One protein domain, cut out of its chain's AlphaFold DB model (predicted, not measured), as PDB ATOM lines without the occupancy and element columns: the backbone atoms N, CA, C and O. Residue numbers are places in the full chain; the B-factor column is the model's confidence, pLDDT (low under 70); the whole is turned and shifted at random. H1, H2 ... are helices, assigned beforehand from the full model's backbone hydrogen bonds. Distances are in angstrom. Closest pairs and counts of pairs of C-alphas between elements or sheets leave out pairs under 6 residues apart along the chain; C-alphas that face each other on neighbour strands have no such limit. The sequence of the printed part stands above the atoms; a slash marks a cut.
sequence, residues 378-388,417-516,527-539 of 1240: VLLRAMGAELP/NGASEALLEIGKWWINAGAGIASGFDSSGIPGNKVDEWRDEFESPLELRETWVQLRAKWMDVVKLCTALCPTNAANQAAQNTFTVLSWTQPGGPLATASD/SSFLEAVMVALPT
ATOM      1  N   VAL A 378      31.225 -28.297 -55.954       82.00
ATOM      2  CA  VAL A 378      30.671 -28.925 -57.156       82.00
ATOM      3  C   VAL A 378      31.548 -28.603 -58.366       82.00
ATOM      4  O   VAL A 378      31.958 -29.520 -59.075       82.00
ATOM      5  N   LEU A 379      31.929 -27.333 -58.526       84.25
ATOM      6  CA  LEU A 379      32.788 -26.866 -59.618       84.25
ATOM      7  C   LEU A 379      34.188 -27.496 -59.592       84.25
ATOM      8  O   LEU A 379      34.675 -27.961 -60.619       84.25
ATOM      9  N   LEU A 380      34.816 -27.584 -58.416       87.00
ATOM     10  CA  LEU A 380      36.141 -28.199 -58.263       87.00
ATOM     11  C   LEU A 380      36.121 -29.688 -58.625       87.00
ATOM     12  O   LEU A 380      37.051 -30.196 -59.244       87.00
ATOM     13  N   ARG A 381      35.039 -30.403 -58.295       84.50
ATOM     14  CA  ARG A 381      34.887 -31.813 -58.691       84.50
ATOM     15  C   ARG A 381      34.684 -31.966 -60.190       84.50
ATOM     16  O   ARG A 381      35.210 -32.914 -60.756       84.50
ATOM     17  N   ALA A 382      33.990 -31.025 -60.828       76.06
ATOM     18  CA  ALA A 382      33.856 -30.992 -62.281       76.06
ATOM     19  C   ALA A 382      35.209 -30.764 -62.992       76.06
ATOM     20  O   ALA A 382      35.371 -31.159 -64.139       76.06
ATOM     21  N   MET A 383      36.205 -30.177 -62.313       74.62
ATOM     22  CA  MET A 383      37.594 -30.121 -62.796       74.62
ATOM     23  C   MET A 383      38.402 -31.409 -62.567       74.62
ATOM     24  O   MET A 383      39.589 -31.445 -62.887       74.62
ATOM     25  N   GLY A 384      37.804 -32.448 -61.981       78.19
ATOM     26  CA  GLY A 384      38.500 -33.687 -61.634       78.19
ATOM     27  C   GLY A 384      39.114 -33.703 -60.231       78.19
ATOM     28  O   GLY A 384      39.987 -34.528 -59.970       78.19
ATOM     29  N   ALA A 385      38.689 -32.827 -59.307       82.81
ATOM     30  CA  ALA A 385      39.131 -32.911 -57.913       82.81
ATOM     31  C   ALA A 385      38.594 -34.189 -57.248       82.81
ATOM     32  O   ALA A 385      37.431 -34.259 -56.830       82.81
ATOM     33  N   GLU A 386      39.459 -35.188 -57.100       78.06
ATOM     34  CA  GLU A 386      39.162 -36.428 -56.392       78.06
ATOM     35  C   GLU A 386      39.880 -36.462 -55.042       78.06
ATOM     36  O   GLU A 386      41.101 -36.361 -54.952       78.06
ATOM     37  N   LEU A 387      39.112 -36.629 -53.963       79.56
ATOM     38  CA  LEU A 387      39.693 -36.853 -52.642       79.56
ATOM     39  C   LEU A 387      40.149 -38.316 -52.507       79.56
ATOM     40  O   LEU A 387      39.490 -39.211 -53.045       79.56
ATOM     41  N   PRO A 388      41.221 -38.598 -51.743       64.50
ATOM     42  CA  PRO A 388      41.707 -39.960 -51.532       64.50
ATOM     43  C   PRO A 388      40.607 -40.928 -51.064       64.50
ATOM     44  O   PRO A 388      39.797 -40.580 -50.201       64.50
ATOM     45  N   ASN A 417      42.808 -21.511 -65.301       80.31
ATOM     46  CA  ASN A 417      44.104 -21.817 -64.690       80.31
ATOM     47  C   ASN A 417      44.386 -20.864 -63.514       80.31
ATOM     48  O   ASN A 417      44.169 -19.659 -63.631       80.31
ATOM     49  N   GLY A 418      44.891 -21.383 -62.392       85.50
ATOM     50  CA  GLY A 418      45.164 -20.579 -61.194       85.50
ATOM     51  C   GLY A 418      43.975 -20.424 -60.232       85.50
ATOM     52  O   GLY A 418      44.141 -19.890 -59.133       85.50
ATOM     53  N   ALA A 419      42.768 -20.869 -60.610       87.88
ATOM     54  CA  ALA A 419      41.573 -20.709 -59.777       87.88
ATOM     55  C   ALA A 419      41.669 -21.477 -58.447       87.88
ATOM     56  O   ALA A 419      41.249 -20.968 -57.408       87.88
ATOM     57  N   SER A 420      42.255 -22.679 -58.462       91.00
ATOM     58  CA  SER A 420      42.432 -23.495 -57.251       91.00
ATOM     59  C   SER A 420      43.419 -22.848 -56.280       91.00
ATOM     60  O   SER A 420      43.177 -22.809 -55.075       91.00
ATOM     61  N   GLU A 421      44.506 -22.282 -56.798       93.75
ATOM     62  CA  GLU A 421      45.513 -21.557 -56.027       93.75
ATOM     63  C   GLU A 421      44.934 -20.282 -55.407       93.75
ATOM     64  O   GLU A 421      45.188 -19.993 -54.236       93.75
ATOM     65  N   ALA A 422      44.106 -19.551 -56.159       93.69
ATOM     66  CA  ALA A 422      43.415 -18.371 -55.657       93.69
ATOM     67  C   ALA A 422      42.386 -18.718 -54.569       93.69
ATOM     68  O   ALA A 422      42.298 -18.009 -53.568       93.69
ATOM     69  N   LEU A 423      41.629 -19.809 -54.727       94.88
ATOM     70  CA  LEU A 423      40.685 -20.286 -53.709       94.88
ATOM     71  C   LEU A 423      41.388 -20.751 -52.431       94.88
ATOM     72  O   LEU A 423      40.874 -20.498 -51.343       94.88
ATOM     73  N   LEU A 424      42.564 -21.380 -52.537       95.69
ATOM     74  CA  LEU A 424      43.384 -21.730 -51.369       95.69
ATOM     75  C   LEU A 424      43.821 -20.489 -50.589       95.69
ATOM     76  O   LEU A 424      43.687 -20.467 -49.366       95.69
ATOM     77  N   GLU A 425      44.271 -19.445 -51.286       95.81
ATOM     78  CA  GLU A 425      44.649 -18.172 -50.663       95.81
ATOM     79  C   GLU A 425      43.462 -17.505 -49.948       95.81
ATOM     80  O   GLU A 425      43.599 -17.038 -48.816       95.81
ATOM     81  N   ILE A 426      42.278 -17.519 -50.569       95.69
ATOM     82  CA  ILE A 426      41.045 -16.982 -49.973       95.69
ATOM     83  C   ILE A 426      40.628 -17.808 -48.748       95.69
ATOM     84  O   ILE A 426      40.338 -17.241 -47.695       95.69
ATOM     85  N   GLY A 427      40.642 -19.139 -48.851       95.69
ATOM     86  CA  GLY A 427      40.308 -20.035 -47.742       95.69
ATOM     87  C   GLY A 427      41.264 -19.881 -46.556       95.69
ATOM     88  O   GLY A 427      40.819 -19.846 -45.408       95.69
ATOM     89  N   LYS A 428      42.567 -19.711 -46.822       96.50
ATOM     90  CA  LYS A 428      43.581 -19.379 -45.808       96.50
ATOM     91  C   LYS A 428      43.239 -18.075 -45.089       96.50
ATOM     92  O   LYS A 428      43.298 -18.032 -43.860       96.50
ATOM     93  N   TRP A 429      42.876 -17.028 -45.835       95.88
ATOM     94  CA  TRP A 429      42.489 -15.741 -45.255       95.88
ATOM     95  C   TRP A 429      41.261 -15.879 -44.352       95.88
ATOM     96  O   TRP A 429      41.351 -15.514 -43.184       95.88
ATOM     97  N   TRP A 430      40.167 -16.476 -44.841       96.31
ATOM     98  CA  TRP A 430      38.939 -16.651 -44.056       96.31
ATOM     99  C   TRP A 430      39.196 -17.413 -42.759       96.31
ATOM    100  O   TRP A 430      38.851 -16.936 -41.679       96.31
ATOM    101  N   ILE A 431      39.848 -18.576 -42.843       95.75
ATOM    102  CA  ILE A 431      40.103 -19.426 -41.673       95.75
ATOM    103  C   ILE A 431      40.924 -18.687 -40.602       95.75
ATOM    104  O   ILE A 431      40.658 -18.855 -39.412       95.75
ATOM    105  N   ASN A 432      41.889 -17.855 -41.002       95.06
ATOM    106  CA  ASN A 432      42.658 -17.029 -40.069       95.06
ATOM    107  C   ASN A 432      41.871 -15.800 -39.572       95.06
ATOM    108  O   ASN A 432      42.023 -15.408 -38.415       95.06
ATOM    109  N   ALA A 433      41.023 -15.202 -40.412       95.12
ATOM    110  CA  ALA A 433      40.201 -14.047 -40.057       95.12
ATOM    111  C   ALA A 433      39.193 -14.381 -38.943       95.12
ATOM    112  O   ALA A 433      38.986 -13.564 -38.049       95.12
ATOM    113  N   GLY A 434      38.643 -15.600 -38.943       94.25
ATOM    114  CA  GLY A 434      37.786 -16.125 -37.870       94.25
ATOM    115  C   GLY A 434      38.505 -16.993 -36.833       94.25
ATOM    116  O   GLY A 434      37.877 -17.834 -36.180       94.25
ATOM    117  N   ALA A 435      39.824 -16.842 -36.691       93.25
ATOM    118  CA  ALA A 435      40.596 -17.510 -35.646       93.25
ATOM    119  C   ALA A 435      40.011 -17.198 -34.254       93.25
ATOM    120  O   ALA A 435      39.690 -16.047 -33.978       93.25
ATOM    121  N   GLY A 436      39.859 -18.217 -33.399       89.88
ATOM    122  CA  GLY A 436      39.335 -18.100 -32.029       89.88
ATOM    123  C   GLY A 436      37.813 -18.205 -31.870       89.88
ATOM    124  O   GLY A 436      37.360 -18.642 -30.808       89.88
ATOM    125  N   ILE A 437      37.016 -17.916 -32.911       91.44
ATOM    126  CA  ILE A 437      35.540 -17.927 -32.834       91.44
ATOM    127  C   ILE A 437      35.004 -19.299 -32.405       91.44
ATOM    128  O   ILE A 437      34.211 -19.401 -31.472       91.44
ATOM    129  N   ALA A 438      35.437 -20.378 -33.066       87.81
ATOM    130  CA  ALA A 438      34.874 -21.708 -32.827       87.81
ATOM    131  C   ALA A 438      35.200 -22.254 -31.425       87.81
ATOM    132  O   ALA A 438      34.426 -23.050 -30.878       87.81
ATOM    133  N   SER A 439      36.300 -21.799 -30.821       83.50
ATOM    134  CA  SER A 439      36.644 -22.098 -29.428       83.50
ATOM    135  C   SER A 439      36.023 -21.128 -28.417       83.50
ATOM    136  O   SER A 439      35.984 -21.462 -27.235       83.50
ATOM    137  N   GLY A 440      35.504 -19.977 -28.861       84.69
ATOM    138  CA  GLY A 440      35.000 -18.909 -27.991       84.69
ATOM    139  C   GLY A 440      36.110 -18.137 -27.272       84.69
ATOM    140  O   GLY A 440      35.888 -17.650 -26.167       84.69
ATOM    141  N   PHE A 441      37.312 -18.073 -27.850       86.25
ATOM    142  CA  PHE A 441      38.460 -17.389 -27.250       86.25
ATOM    143  C   PHE A 441      38.527 -15.911 -27.644       86.25
ATOM    144  O   PHE A 441      38.125 -15.523 -28.744       86.25
ATOM    145  N   ASP A 442      39.120 -15.094 -26.767       83.69
ATOM    146  CA  ASP A 442      39.454 -13.708 -27.096       83.69
ATOM    147  C   ASP A 442      40.423 -13.673 -28.288       83.69
ATOM    148  O   ASP A 442      41.502 -14.273 -28.268       83.69
ATOM    149  N   SER A 443      40.005 -12.965 -29.332       86.44
ATOM    150  CA  SER A 443      40.703 -12.875 -30.616       86.44
ATOM    151  C   SER A 443      41.297 -11.482 -30.868       86.44
ATOM    152  O   SER A 443      41.932 -11.242 -31.898       86.44
ATOM    153  N   SER A 444      41.144 -10.562 -29.909       84.75
ATOM    154  CA  SER A 444      41.584  -9.173 -30.041       84.75
ATOM    155  C   SER A 444      43.109  -9.052 -30.152       84.75
ATOM    156  O   SER A 444      43.876  -9.578 -29.330       84.75
ATOM    157  N   GLY A 445      43.557  -8.310 -31.168       84.00
ATOM    158  CA  GLY A 445      44.975  -8.065 -31.452       84.00
ATOM    159  C   GLY A 445      45.673  -9.159 -32.271       84.00
ATOM    160  O   GLY A 445      46.873  -9.043 -32.521       84.00
ATOM    161  N   ILE A 446      44.957 -10.199 -32.716       92.25
ATOM    162  CA  ILE A 446      45.492 -11.174 -33.676       92.25
ATOM    163  C   ILE A 446      45.611 -10.500 -35.058       92.25
ATOM    164  O   ILE A 446      44.620  -9.962 -35.558       92.25
ATOM    165  N   PRO A 447      46.789 -10.521 -35.711       92.88
ATOM    166  CA  PRO A 447      46.959  -9.898 -37.023       92.88
ATOM    167  C   PRO A 447      45.989 -10.455 -38.078       92.88
ATOM    168  O   PRO A 447      45.961 -11.658 -38.328       92.88
ATOM    169  N   GLY A 448      45.220  -9.573 -38.727       88.75
ATOM    170  CA  GLY A 448      44.292  -9.930 -39.812       88.75
ATOM    171  C   GLY A 448      42.966 -10.566 -39.372       88.75
ATOM    172  O   GLY A 448      42.197 -10.985 -40.233       88.75
ATOM    173  N   ASN A 449      42.697 -10.641 -38.067       93.00
ATOM    174  CA  ASN A 449      41.445 -11.152 -37.512       93.00
ATOM    175  C   ASN A 449      40.272 -10.170 -37.729       93.00
ATOM    176  O   ASN A 449      40.483  -8.958 -37.769       93.00
ATOM    177  N   LYS A 450      39.055 -10.703 -37.886       92.12
ATOM    178  CA  LYS A 450      37.824  -9.959 -38.216       92.12
ATOM    179  C   LYS A 450      36.673 -10.195 -37.229       92.12
ATOM    180  O   LYS A 450      35.556  -9.761 -37.474       92.12
ATOM    181  N   VAL A 451      36.939 -10.855 -36.100       89.69
ATOM    182  CA  VAL A 451      35.908 -11.294 -35.142       89.69
ATOM    183  C   VAL A 451      35.101 -10.139 -34.564       89.69
ATOM    184  O   VAL A 451      33.897 -10.277 -34.388       89.69
ATOM    185  N   ASP A 452      35.756  -9.022 -34.251       86.94
ATOM    186  CA  ASP A 452      35.067  -7.862 -33.684       86.94
ATOM    187  C   ASP A 452      34.151  -7.190 -34.720       86.94
ATOM    188  O   ASP A 452      33.066  -6.767 -34.355       86.94
ATOM    189  N   GLU A 453      34.530  -7.179 -36.008       87.25
ATOM    190  CA  GLU A 453      33.687  -6.652 -37.097       87.25
ATOM    191  C   GLU A 453      32.449  -7.531 -37.326       87.25
ATOM    192  O   GLU A 453      31.350  -7.017 -37.490       87.25
ATOM    193  N   TRP A 454      32.600  -8.859 -37.283       90.69
ATOM    194  CA  TRP A 454      31.466  -9.773 -37.457       90.69
ATOM    195  C   TRP A 454      30.577  -9.890 -36.223       90.69
ATOM    196  O   TRP A 454      29.470 -10.393 -36.336       90.69
ATOM    197  N   ARG A 455      31.028  -9.464 -35.037       86.44
ATOM    198  CA  ARG A 455      30.198  -9.531 -33.825       86.44
ATOM    199  C   ARG A 455      28.958  -8.652 -33.940       86.44
ATOM    200  O   ARG A 455      27.923  -9.040 -33.419       86.44
ATOM    201  N   ASP A 456      29.073  -7.532 -34.642       82.19
ATOM    202  CA  ASP A 456      27.970  -6.598 -34.859       82.19
ATOM    203  C   ASP A 456      26.929  -7.136 -35.869       82.19
ATOM    204  O   ASP A 456      25.833  -6.589 -35.954       82.19
ATOM    205  N   GLU A 457      27.236  -8.218 -36.609       82.75
ATOM    206  CA  GLU A 457      26.313  -8.879 -37.553       82.75
ATOM    207  C   GLU A 457      25.317  -9.840 -36.864       82.75
ATOM    208  O   GLU A 457      24.368 -10.278 -37.505       82.75
ATOM    209  N   PHE A 458      25.520 -10.195 -35.588       84.94
ATOM    210  CA  PHE A 458      24.731 -11.220 -34.887       84.94
ATOM    211  C   PHE A 458      24.199 -10.716 -33.545       84.94
ATOM    212  O   PHE A 458      24.832  -9.895 -32.877       84.94
ATOM    213  N   GLU A 459      23.072 -11.268 -33.093       80.62
ATOM    214  CA  GLU A 459      22.446 -10.861 -31.827       80.62
ATOM    215  C   GLU A 459      23.235 -11.361 -30.611       80.62
ATOM    216  O   GLU A 459      23.219 -10.748 -29.539       80.62
ATOM    217  N   SER A 460      23.959 -12.477 -30.764       81.19
ATOM    218  CA  SER A 460      24.766 -13.060 -29.692       81.19
ATOM    219  C   SER A 460      26.111 -13.632 -30.171       81.19
ATOM    220  O   SER A 460      26.230 -14.143 -31.288       81.19
ATOM    221  N   PRO A 461      27.143 -13.675 -29.301       82.62
ATOM    222  CA  PRO A 461      28.408 -14.351 -29.608       82.62
ATOM    223  C   PRO A 461      28.257 -15.857 -29.879       82.62
ATOM    224  O   PRO A 461      29.102 -16.452 -30.552       82.62
ATOM    225  N   LEU A 462      27.212 -16.484 -29.328       81.38
ATOM    226  CA  LEU A 462      26.912 -17.897 -29.554       81.38
ATOM    227  C   LEU A 462      26.462 -18.132 -30.998       81.38
ATOM    228  O   LEU A 462      26.963 -19.054 -31.639       81.38
ATOM    229  N   GLU A 463      25.595 -17.265 -31.514       83.25
ATOM    230  CA  GLU A 463      25.102 -17.321 -32.891       83.25
ATOM    231  C   GLU A 463      26.248 -17.152 -33.903       83.25
ATOM    232  O   GLU A 463      26.437 -18.004 -34.775       83.25
ATOM    233  N   LEU A 464      27.106 -16.139 -33.710       89.94
ATOM    234  CA  LEU A 464      28.327 -15.960 -34.510       89.94
ATOM    235  C   LEU A 464      29.193 -17.229 -34.491       89.94
ATOM    236  O   LEU A 464      29.700 -17.675 -35.527       89.94
ATOM    237  N   ARG A 465      29.375 -17.826 -33.308       89.56
ATOM    238  CA  ARG A 465      30.180 -19.038 -33.145       89.56
ATOM    239  C   ARG A 465      29.613 -20.214 -33.927       89.56
ATOM    240  O   ARG A 465      30.378 -20.924 -34.584       89.56
ATOM    241  N   GLU A 466      28.312 -20.438 -33.851       85.06
ATOM    242  CA  GLU A 466      27.646 -21.548 -34.531       85.06
ATOM    243  C   GLU A 466      27.672 -21.370 -36.054       85.06
ATOM    244  O   GLU A 466      28.076 -22.299 -36.765       85.06
ATOM    245  N   THR A 467      27.362 -20.169 -36.545       90.44
ATOM    246  CA  THR A 467      27.442 -19.821 -37.971       90.44
ATOM    247  C   THR A 467      28.863 -20.007 -38.500       90.44
ATOM    248  O   THR A 467      29.089 -20.694 -39.504       90.44
ATOM    249  N   TRP A 468      29.866 -19.499 -37.777       94.12
ATOM    250  CA  TRP A 468      31.265 -19.657 -38.164       94.12
ATOM    251  C   TRP A 468      31.723 -21.117 -38.185       94.12
ATOM    252  O   TRP A 468      32.445 -21.520 -39.098       94.12
ATOM    253  N   VAL A 469      31.312 -21.942 -37.215       91.19
ATOM    254  CA  VAL A 469      31.669 -23.372 -37.195       91.19
ATOM    255  C   VAL A 469      31.192 -24.071 -38.472       91.19
ATOM    256  O   VAL A 469      31.948 -24.863 -39.047       91.19
ATOM    257  N   GLN A 470      29.990 -23.745 -38.953       91.38
ATOM    258  CA  GLN A 470      29.450 -24.292 -40.200       91.38
ATOM    259  C   GLN A 470      30.203 -23.771 -41.433       91.38
ATOM    260  O   GLN A 470      30.603 -24.561 -42.295       91.38
ATOM    261  N   LEU A 471      30.448 -22.460 -41.510       93.62
ATOM    262  CA  LEU A 471      31.171 -21.840 -42.627       93.62
ATOM    263  C   LEU A 471      32.622 -22.315 -42.714       93.62
ATOM    264  O   LEU A 471      33.096 -22.664 -43.799       93.62
ATOM    265  N   ARG A 472      33.316 -22.427 -41.577       95.38
ATOM    266  CA  ARG A 472      34.670 -22.985 -41.498       95.38
ATOM    267  C   ARG A 472      34.705 -24.421 -42.015       95.38
ATOM    268  O   ARG A 472      35.612 -24.761 -42.771       95.38
ATOM    269  N   ALA A 473      33.729 -25.257 -41.655       93.44
ATOM    270  CA  ALA A 473      33.655 -26.634 -42.150       93.44
ATOM    271  C   ALA A 473      33.481 -26.687 -43.680       93.44
ATOM    272  O   ALA A 473      34.213 -27.420 -44.353       93.44
ATOM    273  N   LYS A 474      32.587 -25.858 -44.240       93.94
ATOM    274  CA  LYS A 474      32.410 -25.709 -45.696       93.94
ATOM    275  C   LYS A 474      33.714 -25.252 -46.375       93.94
ATOM    276  O   LYS A 474      34.109 -25.824 -47.392       93.94
ATOM    277  N   TRP A 475      34.436 -24.296 -45.784       95.12
ATOM    278  CA  TRP A 475      35.735 -23.831 -46.291       95.12
ATOM    279  C   TRP A 475      36.811 -24.911 -46.259       95.12
ATOM    280  O   TRP A 475      37.539 -25.078 -47.237       95.12
ATOM    281  N   MET A 476      36.897 -25.679 -45.173       95.00
ATOM    282  CA  MET A 476      37.830 -26.802 -45.085       95.00
ATOM    283  C   MET A 476      37.578 -27.826 -46.200       95.00
ATOM    284  O   MET A 476      38.532 -28.383 -46.738       95.00
ATOM    285  N   ASP A 477      36.326 -28.058 -46.596       93.94
ATOM    286  CA  ASP A 477      36.006 -28.942 -47.722       93.94
ATOM    287  C   ASP A 477      36.427 -28.365 -49.080       93.94
ATOM    288  O   ASP A 477      36.944 -29.106 -49.923       93.94
ATOM    289  N   VAL A 478      36.287 -27.054 -49.287       94.81
ATOM    290  CA  VAL A 478      36.815 -26.368 -50.481       94.81
ATOM    291  C   VAL A 478      38.342 -26.462 -50.533       94.81
ATOM    292  O   VAL A 478      38.896 -26.829 -51.572       94.81
ATOM    293  N   VAL A 479      39.030 -26.224 -49.410       96.94
ATOM    294  CA  VAL A 479      40.496 -26.338 -49.296       96.94
ATOM    295  C   VAL A 479      40.972 -27.755 -49.619       96.94
ATOM    296  O   VAL A 479      41.931 -27.916 -50.376       96.94
ATOM    297  N   LYS A 480      40.284 -28.792 -49.120       95.38
ATOM    298  CA  LYS A 480      40.591 -30.195 -49.455       95.38
ATOM    299  C   LYS A 480      40.511 -30.447 -50.964       95.38
ATOM    300  O   LYS A 480      41.399 -31.080 -51.529       95.38
ATOM    301  N   LEU A 481      39.465 -29.951 -51.626       93.50
ATOM    302  CA  LEU A 481      39.281 -30.140 -53.069       93.50
ATOM    303  C   LEU A 481      40.320 -29.364 -53.888       93.50
ATOM    304  O   LEU A 481      40.863 -29.911 -54.843       93.50
ATOM    305  N   CYS A 482      40.667 -28.141 -53.484       94.25
ATOM    306  CA  CYS A 482      41.745 -27.391 -54.131       94.25
ATOM    307  C   CYS A 482      43.110 -28.070 -53.927       94.25
ATOM    308  O   CYS A 482      43.917 -28.129 -54.852       94.25
ATOM    309  N   THR A 483      43.352 -28.648 -52.744       93.62
ATOM    310  CA  THR A 483      44.571 -29.420 -52.443       93.62
ATOM    311  C   THR A 483      44.709 -30.639 -53.351       93.62
ATOM    312  O   THR A 483      45.816 -30.944 -53.784       93.62
ATOM    313  N   ALA A 484      43.603 -31.313 -53.682       89.62
ATOM    314  CA  ALA A 484      43.624 -32.433 -54.624       89.62
ATOM    315  C   ALA A 484      44.076 -32.010 -56.035       89.62
ATOM    316  O   ALA A 484      44.739 -32.788 -56.718       89.62
ATOM    317  N   LEU A 485      43.760 -30.779 -56.455       88.31
ATOM    318  CA  LEU A 485      44.131 -30.242 -57.770       88.31
ATOM    319  C   LEU A 485      45.553 -29.656 -57.809       88.31
ATOM    320  O   LEU A 485      46.239 -29.792 -58.819       88.31
ATOM    321  N   CYS A 486      46.021 -29.021 -56.727       91.12
ATOM    322  CA  CYS A 486      47.331 -28.352 -56.669       91.12
ATOM    323  C   CYS A 486      48.103 -28.642 -55.354       91.12
ATOM    324  O   CYS A 486      48.402 -27.731 -54.574       91.12
ATOM    325  N   PRO A 487      48.482 -29.912 -55.094       91.62
ATOM    326  CA  PRO A 487      48.971 -30.364 -53.785       91.62
ATOM    327  C   PRO A 487      50.260 -29.674 -53.321       91.62
ATOM    328  O   PRO A 487      50.381 -29.322 -52.150       91.62
ATOM    329  N   THR A 488      51.212 -29.421 -54.225       92.00
ATOM    330  CA  THR A 488      52.472 -28.741 -53.880       92.00
ATOM    331  C   THR A 488      52.245 -27.299 -53.429       92.00
ATOM    332  O   THR A 488      52.805 -26.875 -52.420       92.00
ATOM    333  N   ASN A 489      51.398 -26.549 -54.142       93.62
ATOM    334  CA  ASN A 489      51.056 -25.181 -53.760       93.62
ATOM    335  C   ASN A 489      50.322 -25.156 -52.409       93.62
ATOM    336  O   ASN A 489      50.699 -24.388 -51.526       93.62
ATOM    337  N   ALA A 490      49.343 -26.045 -52.216       95.62
ATOM    338  CA  ALA A 490      48.612 -26.160 -50.957       95.62
ATOM    339  C   ALA A 490      49.539 -26.460 -49.765       95.62
ATOM    340  O   ALA A 490      49.446 -25.793 -48.733       95.62
ATOM    341  N   ALA A 491      50.472 -27.407 -49.910       95.25
ATOM    342  CA  ALA A 491      51.437 -27.745 -48.863       95.25
ATOM    343  C   ALA A 491      52.370 -26.569 -48.522       95.25
ATOM    344  O   ALA A 491      52.605 -26.293 -47.345       95.25
ATOM    345  N   ASN A 492      52.854 -25.842 -49.534       95.25
ATOM    346  CA  ASN A 492      53.695 -24.661 -49.329       95.25
ATOM    347  C   ASN A 492      52.932 -23.534 -48.619       95.25
ATOM    348  O   ASN A 492      53.447 -22.973 -47.651       95.25
ATOM    349  N   GLN A 493      51.698 -23.237 -49.041       96.12
ATOM    350  CA  GLN A 493      50.859 -22.232 -48.383       96.12
ATOM    351  C   GLN A 493      50.520 -22.622 -46.942       96.12
ATOM    352  O   GLN A 493      50.556 -21.767 -46.058       96.12
ATOM    353  N   ALA A 494      50.217 -23.899 -46.687       96.75
ATOM    354  CA  ALA A 494      49.937 -24.391 -45.342       96.75
ATOM    355  C   ALA A 494      51.161 -24.250 -44.436       96.75
ATOM    356  O   ALA A 494      51.047 -23.691 -43.345       96.75
ATOM    357  N   ALA A 495      52.338 -24.666 -44.910       96.69
ATOM    358  CA  ALA A 495      53.568 -24.538 -44.143       96.69
ATOM    359  C   ALA A 495      53.934 -23.080 -43.872       96.69
ATOM    360  O   ALA A 495      54.208 -22.726 -42.725       96.69
ATOM    361  N   GLN A 496      53.866 -22.220 -44.889       96.12
ATOM    362  CA  GLN A 496      54.109 -20.790 -44.729       96.12
ATOM    363  C   GLN A 496      53.139 -20.164 -43.722       96.12
ATOM    364  O   GLN A 496      53.584 -19.449 -42.827       96.12
ATOM    365  N   ASN A 497      51.841 -20.471 -43.819       96.69
ATOM    366  CA  ASN A 497      50.834 -19.980 -42.880       96.69
ATOM    367  C   ASN A 497      51.159 -20.394 -41.441       96.69
ATOM    368  O   ASN A 497      51.195 -19.554 -40.542       96.69
ATOM    369  N   THR A 498      51.447 -21.681 -41.222       96.31
ATOM    370  CA  THR A 498      51.791 -22.189 -39.893       96.31
ATOM    371  C   THR A 498      53.071 -21.540 -39.366       96.31
ATOM    372  O   THR A 498      53.079 -21.104 -38.219       96.31
ATOM    373  N   PHE A 499      54.120 -21.384 -40.180       95.38
ATOM    374  CA  PHE A 499      55.342 -20.681 -39.766       95.38
ATOM    375  C   PHE A 499      55.080 -19.222 -39.385       95.38
ATOM    376  O   PHE A 499      55.585 -18.754 -38.363       95.38
ATOM    377  N   THR A 500      54.277 -18.504 -40.174       95.25
ATOM    378  CA  THR A 500      53.912 -17.115 -39.884       95.25
ATOM    379  C   THR A 500      53.176 -17.014 -38.551       95.25
ATOM    380  O   THR A 500      53.606 -16.255 -37.684       95.25
ATOM    381  N   VAL A 501      52.140 -17.824 -38.332       94.50
ATOM    382  CA  VAL A 501      51.381 -17.797 -37.073       94.50
ATOM    383  C   VAL A 501      52.245 -18.221 -35.884       94.50
ATOM    384  O   VAL A 501      52.194 -17.591 -34.828       94.50
ATOM    385  N   LEU A 502      53.106 -19.228 -36.045       92.94
ATOM    386  CA  LEU A 502      54.053 -19.622 -35.003       92.94
ATOM    387  C   LEU A 502      54.976 -18.465 -34.626       92.94
ATOM    388  O   LEU A 502      55.114 -18.179 -33.437       92.94
ATOM    389  N   SER A 503      55.529 -17.753 -35.611       93.75
ATOM    390  CA  SER A 503      56.399 -16.594 -35.375       93.75
ATOM    391  C   SER A 503      55.722 -15.502 -34.545       93.75
ATOM    392  O   SER A 503      56.391 -14.830 -33.766       93.75
ATOM    393  N   TRP A 504      54.391 -15.378 -34.622       94.12
ATOM    394  CA  TRP A 504      53.640 -14.434 -33.795       94.12
ATOM    395  C   TRP A 504      53.666 -14.794 -32.315       94.12
ATOM    396  O   TRP A 504      53.674 -13.902 -31.471       94.12
ATOM    397  N   THR A 505      53.684 -16.090 -32.009       90.38
ATOM    398  CA  THR A 505      53.645 -16.630 -30.643       90.38
ATOM    399  C   THR A 505      55.024 -16.776 -29.995       90.38
ATOM    400  O   THR A 505      55.108 -16.930 -28.777       90.38
ATOM    401  N   GLN A 506      56.095 -16.753 -30.794       87.56
ATOM    402  CA  GLN A 506      57.475 -16.885 -30.324       87.56
ATOM    403  C   GLN A 506      58.019 -15.559 -29.756       87.56
ATOM    404  O   GLN A 506      57.465 -14.496 -30.046       87.56
ATOM    405  N   PRO A 507      59.110 -15.584 -28.958       86.25
ATOM    406  CA  PRO A 507      59.721 -14.369 -28.420       86.25
ATOM    407  C   PRO A 507      60.018 -13.326 -29.510       86.25
ATOM    408  O   PRO A 507      60.682 -13.626 -30.497       86.25
ATOM    409  N   GLY A 508      59.528 -12.096 -29.322       85.06
ATOM    410  CA  GLY A 508      59.658 -11.000 -30.294       85.06
ATOM    411  C   GLY A 508      58.506 -10.877 -31.303       85.06
ATOM    412  O   GLY A 508      58.465  -9.895 -32.040       85.06
ATOM    413  N   GLY A 509      57.560 -11.822 -31.324       90.31
ATOM    414  CA  GLY A 509      56.339 -11.740 -32.128       90.31
ATOM    415  C   GLY A 509      55.217 -10.905 -31.482       90.31
ATOM    416  O   GLY A 509      55.239 -10.671 -30.271       90.31
ATOM    417  N   PRO A 510      54.196 -10.479 -32.255       92.06
ATOM    418  CA  PRO A 510      53.067  -9.674 -31.765       92.06
ATOM    419  C   PRO A 510      52.240 -10.320 -30.642       92.06
ATOM    420  O   PRO A 510      51.594  -9.607 -29.882       92.06
ATOM    421  N   LEU A 511      52.260 -11.649 -30.514       91.19
ATOM    422  CA  LEU A 511      51.524 -12.400 -29.492       91.19
ATOM    423  C   LEU A 511      52.453 -13.018 -28.433       91.19
ATOM    424  O   LEU A 511      52.001 -13.837 -27.634       91.19
ATOM    425  N   ALA A 512      53.736 -12.637 -28.391       87.50
ATOM    426  CA  ALA A 512      54.724 -13.214 -27.473       87.50
ATOM    427  C   ALA A 512      54.344 -13.044 -25.990       87.50
ATOM    428  O   ALA A 512      54.603 -13.927 -25.174       87.50
ATOM    429  N   THR A 513      53.720 -11.915 -25.647       87.38
ATOM    430  CA  THR A 513      53.266 -11.571 -24.287       87.38
ATOM    431  C   THR A 513      51.752 -11.716 -24.105       87.38
ATOM    432  O   THR A 513      51.222 -11.349 -23.057       87.38
ATOM    433  N   ALA A 514      51.041 -12.234 -25.113       88.19
ATOM    434  CA  ALA A 514      49.595 -12.408 -25.063       88.19
ATOM    435  C   ALA A 514      49.187 -13.571 -24.138       88.19
ATOM    436  O   ALA A 514      49.983 -14.467 -23.829       88.19
ATOM    437  N   SER A 515      47.916 -13.580 -23.722       89.75
ATOM    438  CA  SER A 515      47.348 -14.681 -22.939       89.75
ATOM    439  C   SER A 515      47.467 -16.021 -23.682       89.75
ATOM    440  O   SER A 515      47.606 -16.077 -24.907       89.75
ATOM    441  N   ASP A 516      47.433 -17.128 -22.935       88.00
ATOM    442  CA  ASP A 516      47.434 -18.476 -23.524       88.00
ATOM    443  C   ASP A 516      46.244 -18.688 -24.472       88.00
ATOM    444  O   ASP A 516      46.409 -19.268 -25.540       88.00
ATOM    445  N   SER A 527      45.964 -24.247 -37.641       93.38
ATOM    446  CA  SER A 527      45.697 -25.677 -37.534       93.38
ATOM    447  C   SER A 527      44.518 -26.124 -38.383       93.38
ATOM    448  O   SER A 527      44.601 -27.191 -38.979       93.38
ATOM    449  N   SER A 528      43.447 -25.332 -38.458       94.00
ATOM    450  CA  SER A 528      42.269 -25.665 -39.268       94.00
ATOM    451  C   SER A 528      42.626 -25.711 -40.759       94.00
ATOM    452  O   SER A 528      42.227 -26.632 -41.474       94.00
ATOM    453  N   PHE A 529      43.436 -24.755 -41.233       96.50
ATOM    454  CA  PHE A 529      43.910 -24.743 -42.619       96.50
ATOM    455  C   PHE A 529      44.879 -25.901 -42.904       96.50
ATOM    456  O   PHE A 529      44.697 -26.625 -43.884       96.50
ATOM    457  N   LEU A 530      45.865 -26.128 -42.024       96.00
ATOM    458  CA  LEU A 530      46.817 -27.235 -42.165       96.00
ATOM    459  C   LEU A 530      46.109 -28.596 -42.151       96.00
ATOM    460  O   LEU A 530      46.413 -29.444 -42.982       96.00
ATOM    461  N   GLU A 531      45.142 -28.800 -41.256       94.31
ATOM    462  CA  GLU A 531      44.357 -30.035 -41.175       94.31
ATOM    463  C   GLU A 531      43.623 -30.320 -42.489       94.31
ATOM    464  O   GLU A 531      43.705 -31.435 -43.007       94.31
ATOM    465  N   ALA A 532      42.959 -29.315 -43.070       94.56
ATOM    466  CA  ALA A 532      42.264 -29.468 -44.346       94.56
ATOM    467  C   ALA A 532      43.218 -29.880 -45.482       94.56
ATOM    468  O   ALA A 532      42.898 -30.798 -46.243       94.56
ATOM    469  N   VAL A 533      44.400 -29.262 -45.560       95.56
ATOM    470  CA  VAL A 533      45.426 -29.599 -46.560       95.56
ATOM    471  C   VAL A 533      45.984 -31.006 -46.319       95.56
ATOM    472  O   VAL A 533      45.905 -31.864 -47.198       95.56
ATOM    473  N   MET A 534      46.474 -31.297 -45.112       92.69
ATOM    474  CA  MET A 534      47.102 -32.582 -44.767       92.69
ATOM    475  C   MET A 534      46.164 -33.779 -44.966       92.69
ATOM    476  O   MET A 534      46.598 -34.861 -45.364       92.69
ATOM    477  N   VAL A 535      44.861 -33.596 -44.732       89.12
ATOM    478  CA  VAL A 535      43.851 -34.639 -44.955       89.12
ATOM    479  C   VAL A 535      43.690 -34.990 -46.439       89.12
ATOM    480  O   VAL A 535      43.369 -36.149 -46.734       89.12
ATOM    481  N   ALA A 536      43.895 -34.033 -47.346       90.44
ATOM    482  CA  ALA A 536      43.684 -34.181 -48.785       90.44
ATOM    483  C   ALA A 536      44.962 -34.461 -49.593       90.44
ATOM    484  O   ALA A 536      44.851 -34.944 -50.720       90.44
ATOM    485  N   LEU A 537      46.151 -34.196 -49.041       90.00
ATOM    486  CA  LEU A 537      47.416 -34.436 -49.737       90.00
ATOM    487  C   LEU A 537      47.585 -35.913 -50.154       90.00
ATOM    488  O   LEU A 537      47.283 -36.821 -49.371       90.00
ATOM    489  N   PRO A 538      48.109 -36.173 -51.367       85.12
ATOM    490  CA  PRO A 538      48.419 -37.526 -51.807       85.12
ATOM    491  C   PRO A 538      49.602 -38.081 -51.006       85.12
ATOM    492  O   PRO A 538      50.621 -37.419 -50.850       85.12
ATOM    493  N   THR A 539      49.488 -39.313 -50.512       76.62
ATOM    494  CA  THR A 539      50.556 -39.977 -49.736       76.62
ATOM    495  C   THR A 539      51.458 -40.875 -50.587       76.62
ATOM    496  O   THR A 539      52.406 -41.458 -50.068       76.62
TER     497      THR A 539
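AT A GLANCE: This is residues 378 to 388, 417 to 516 and 527 to 539 of the 1240 residues of the protein "Hypothetical protein" of Ostreococcus mediterraneus (UniProt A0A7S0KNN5). Four helices run up and down in a bundle that is splayed at one end: the long H4 and H5 make a V, joined at its corner by Cys 486, with H2 on one side of the V and H6 on the other. The short H1 is near the closed end of the V, by the last turns of H4, while the short H3 and the unnamed stretch of residues 434 to 450 are towards its open end. The printed part has 124 residues, with six named helices in the order H1 to H6 and no named strand; the class is all helix. It is compact, with a radius of gyration of the C-alphas of 15.5 A, and spans 42 by 38 by 23 A.

HOW THE PARTS SIT: H4, residues 461 to 485, is the hub and touches five other helices. H2, residues 419 to 433, touches H4 at a shallow tilt of 27 degrees, opposite ways, the closest C-alphas being those of Ser 420 and Cys 482, 5.0 A apart. H6, residues 527 to 536, touches residues 476 to 484 of H4, closest at the C-alphas of Lys 480 and Ala 536, 5.1 A apart; they run the same way at a shallow tilt of 34.8 degrees, only just short of steep. H5, residues 487 to 505, touches H4 only at the corner, closest at the C-alphas of Thr 483 and Ala 490, 5.4 A apart, at a steep tilt of 40 degrees, opposite ways. H5 touches H6 at a shallow tilt of 19 degrees, opposite ways, with the C-alphas of Ala 494 and Leu 530 closest at 5.3 A. H2 touches H6 with residues 427 to 431 alone, closest at the C-alphas of Lys 428 and Phe 529, 6.2 A apart. H1, residues 378 to 382, and H4 only just touch, with 3 pairs of C-alphas within 8 A, the closest those of Leu 380 and Leu 481, 6.4 A apart. H3, residues 451 to 455, is apart from H5 and H6. Every O i to N i+4 pair is within hydrogen-bond range in H1, H2, H3 and H4, against 14 of 15 in H5 and 5 of 6 in H6.

IN THESE COORDINATES: H4 is 36.0 A long, from C-alpha 461 at (28.408, -14.351, -29.608) to C-alpha 485 at (44.131, -30.242, -57.770). H5 is 27.3 A long, H2 20.9 A and H6 14.2 A, the last ending at C-alpha 536 at (43.684, -34.181, -48.785).

THE WHOLE: The C-alphas farthest apart, of Ala 382 and Thr 513, are 46.9 A apart. Residues 389 to 416 and 517 to 526 are not printed, with gaps of 22.5 A and 15.8 A between C-alphas. The link from H2 to H3 is long. Mean pLDDT of the printed part is 90.0; residue 388 is under 70.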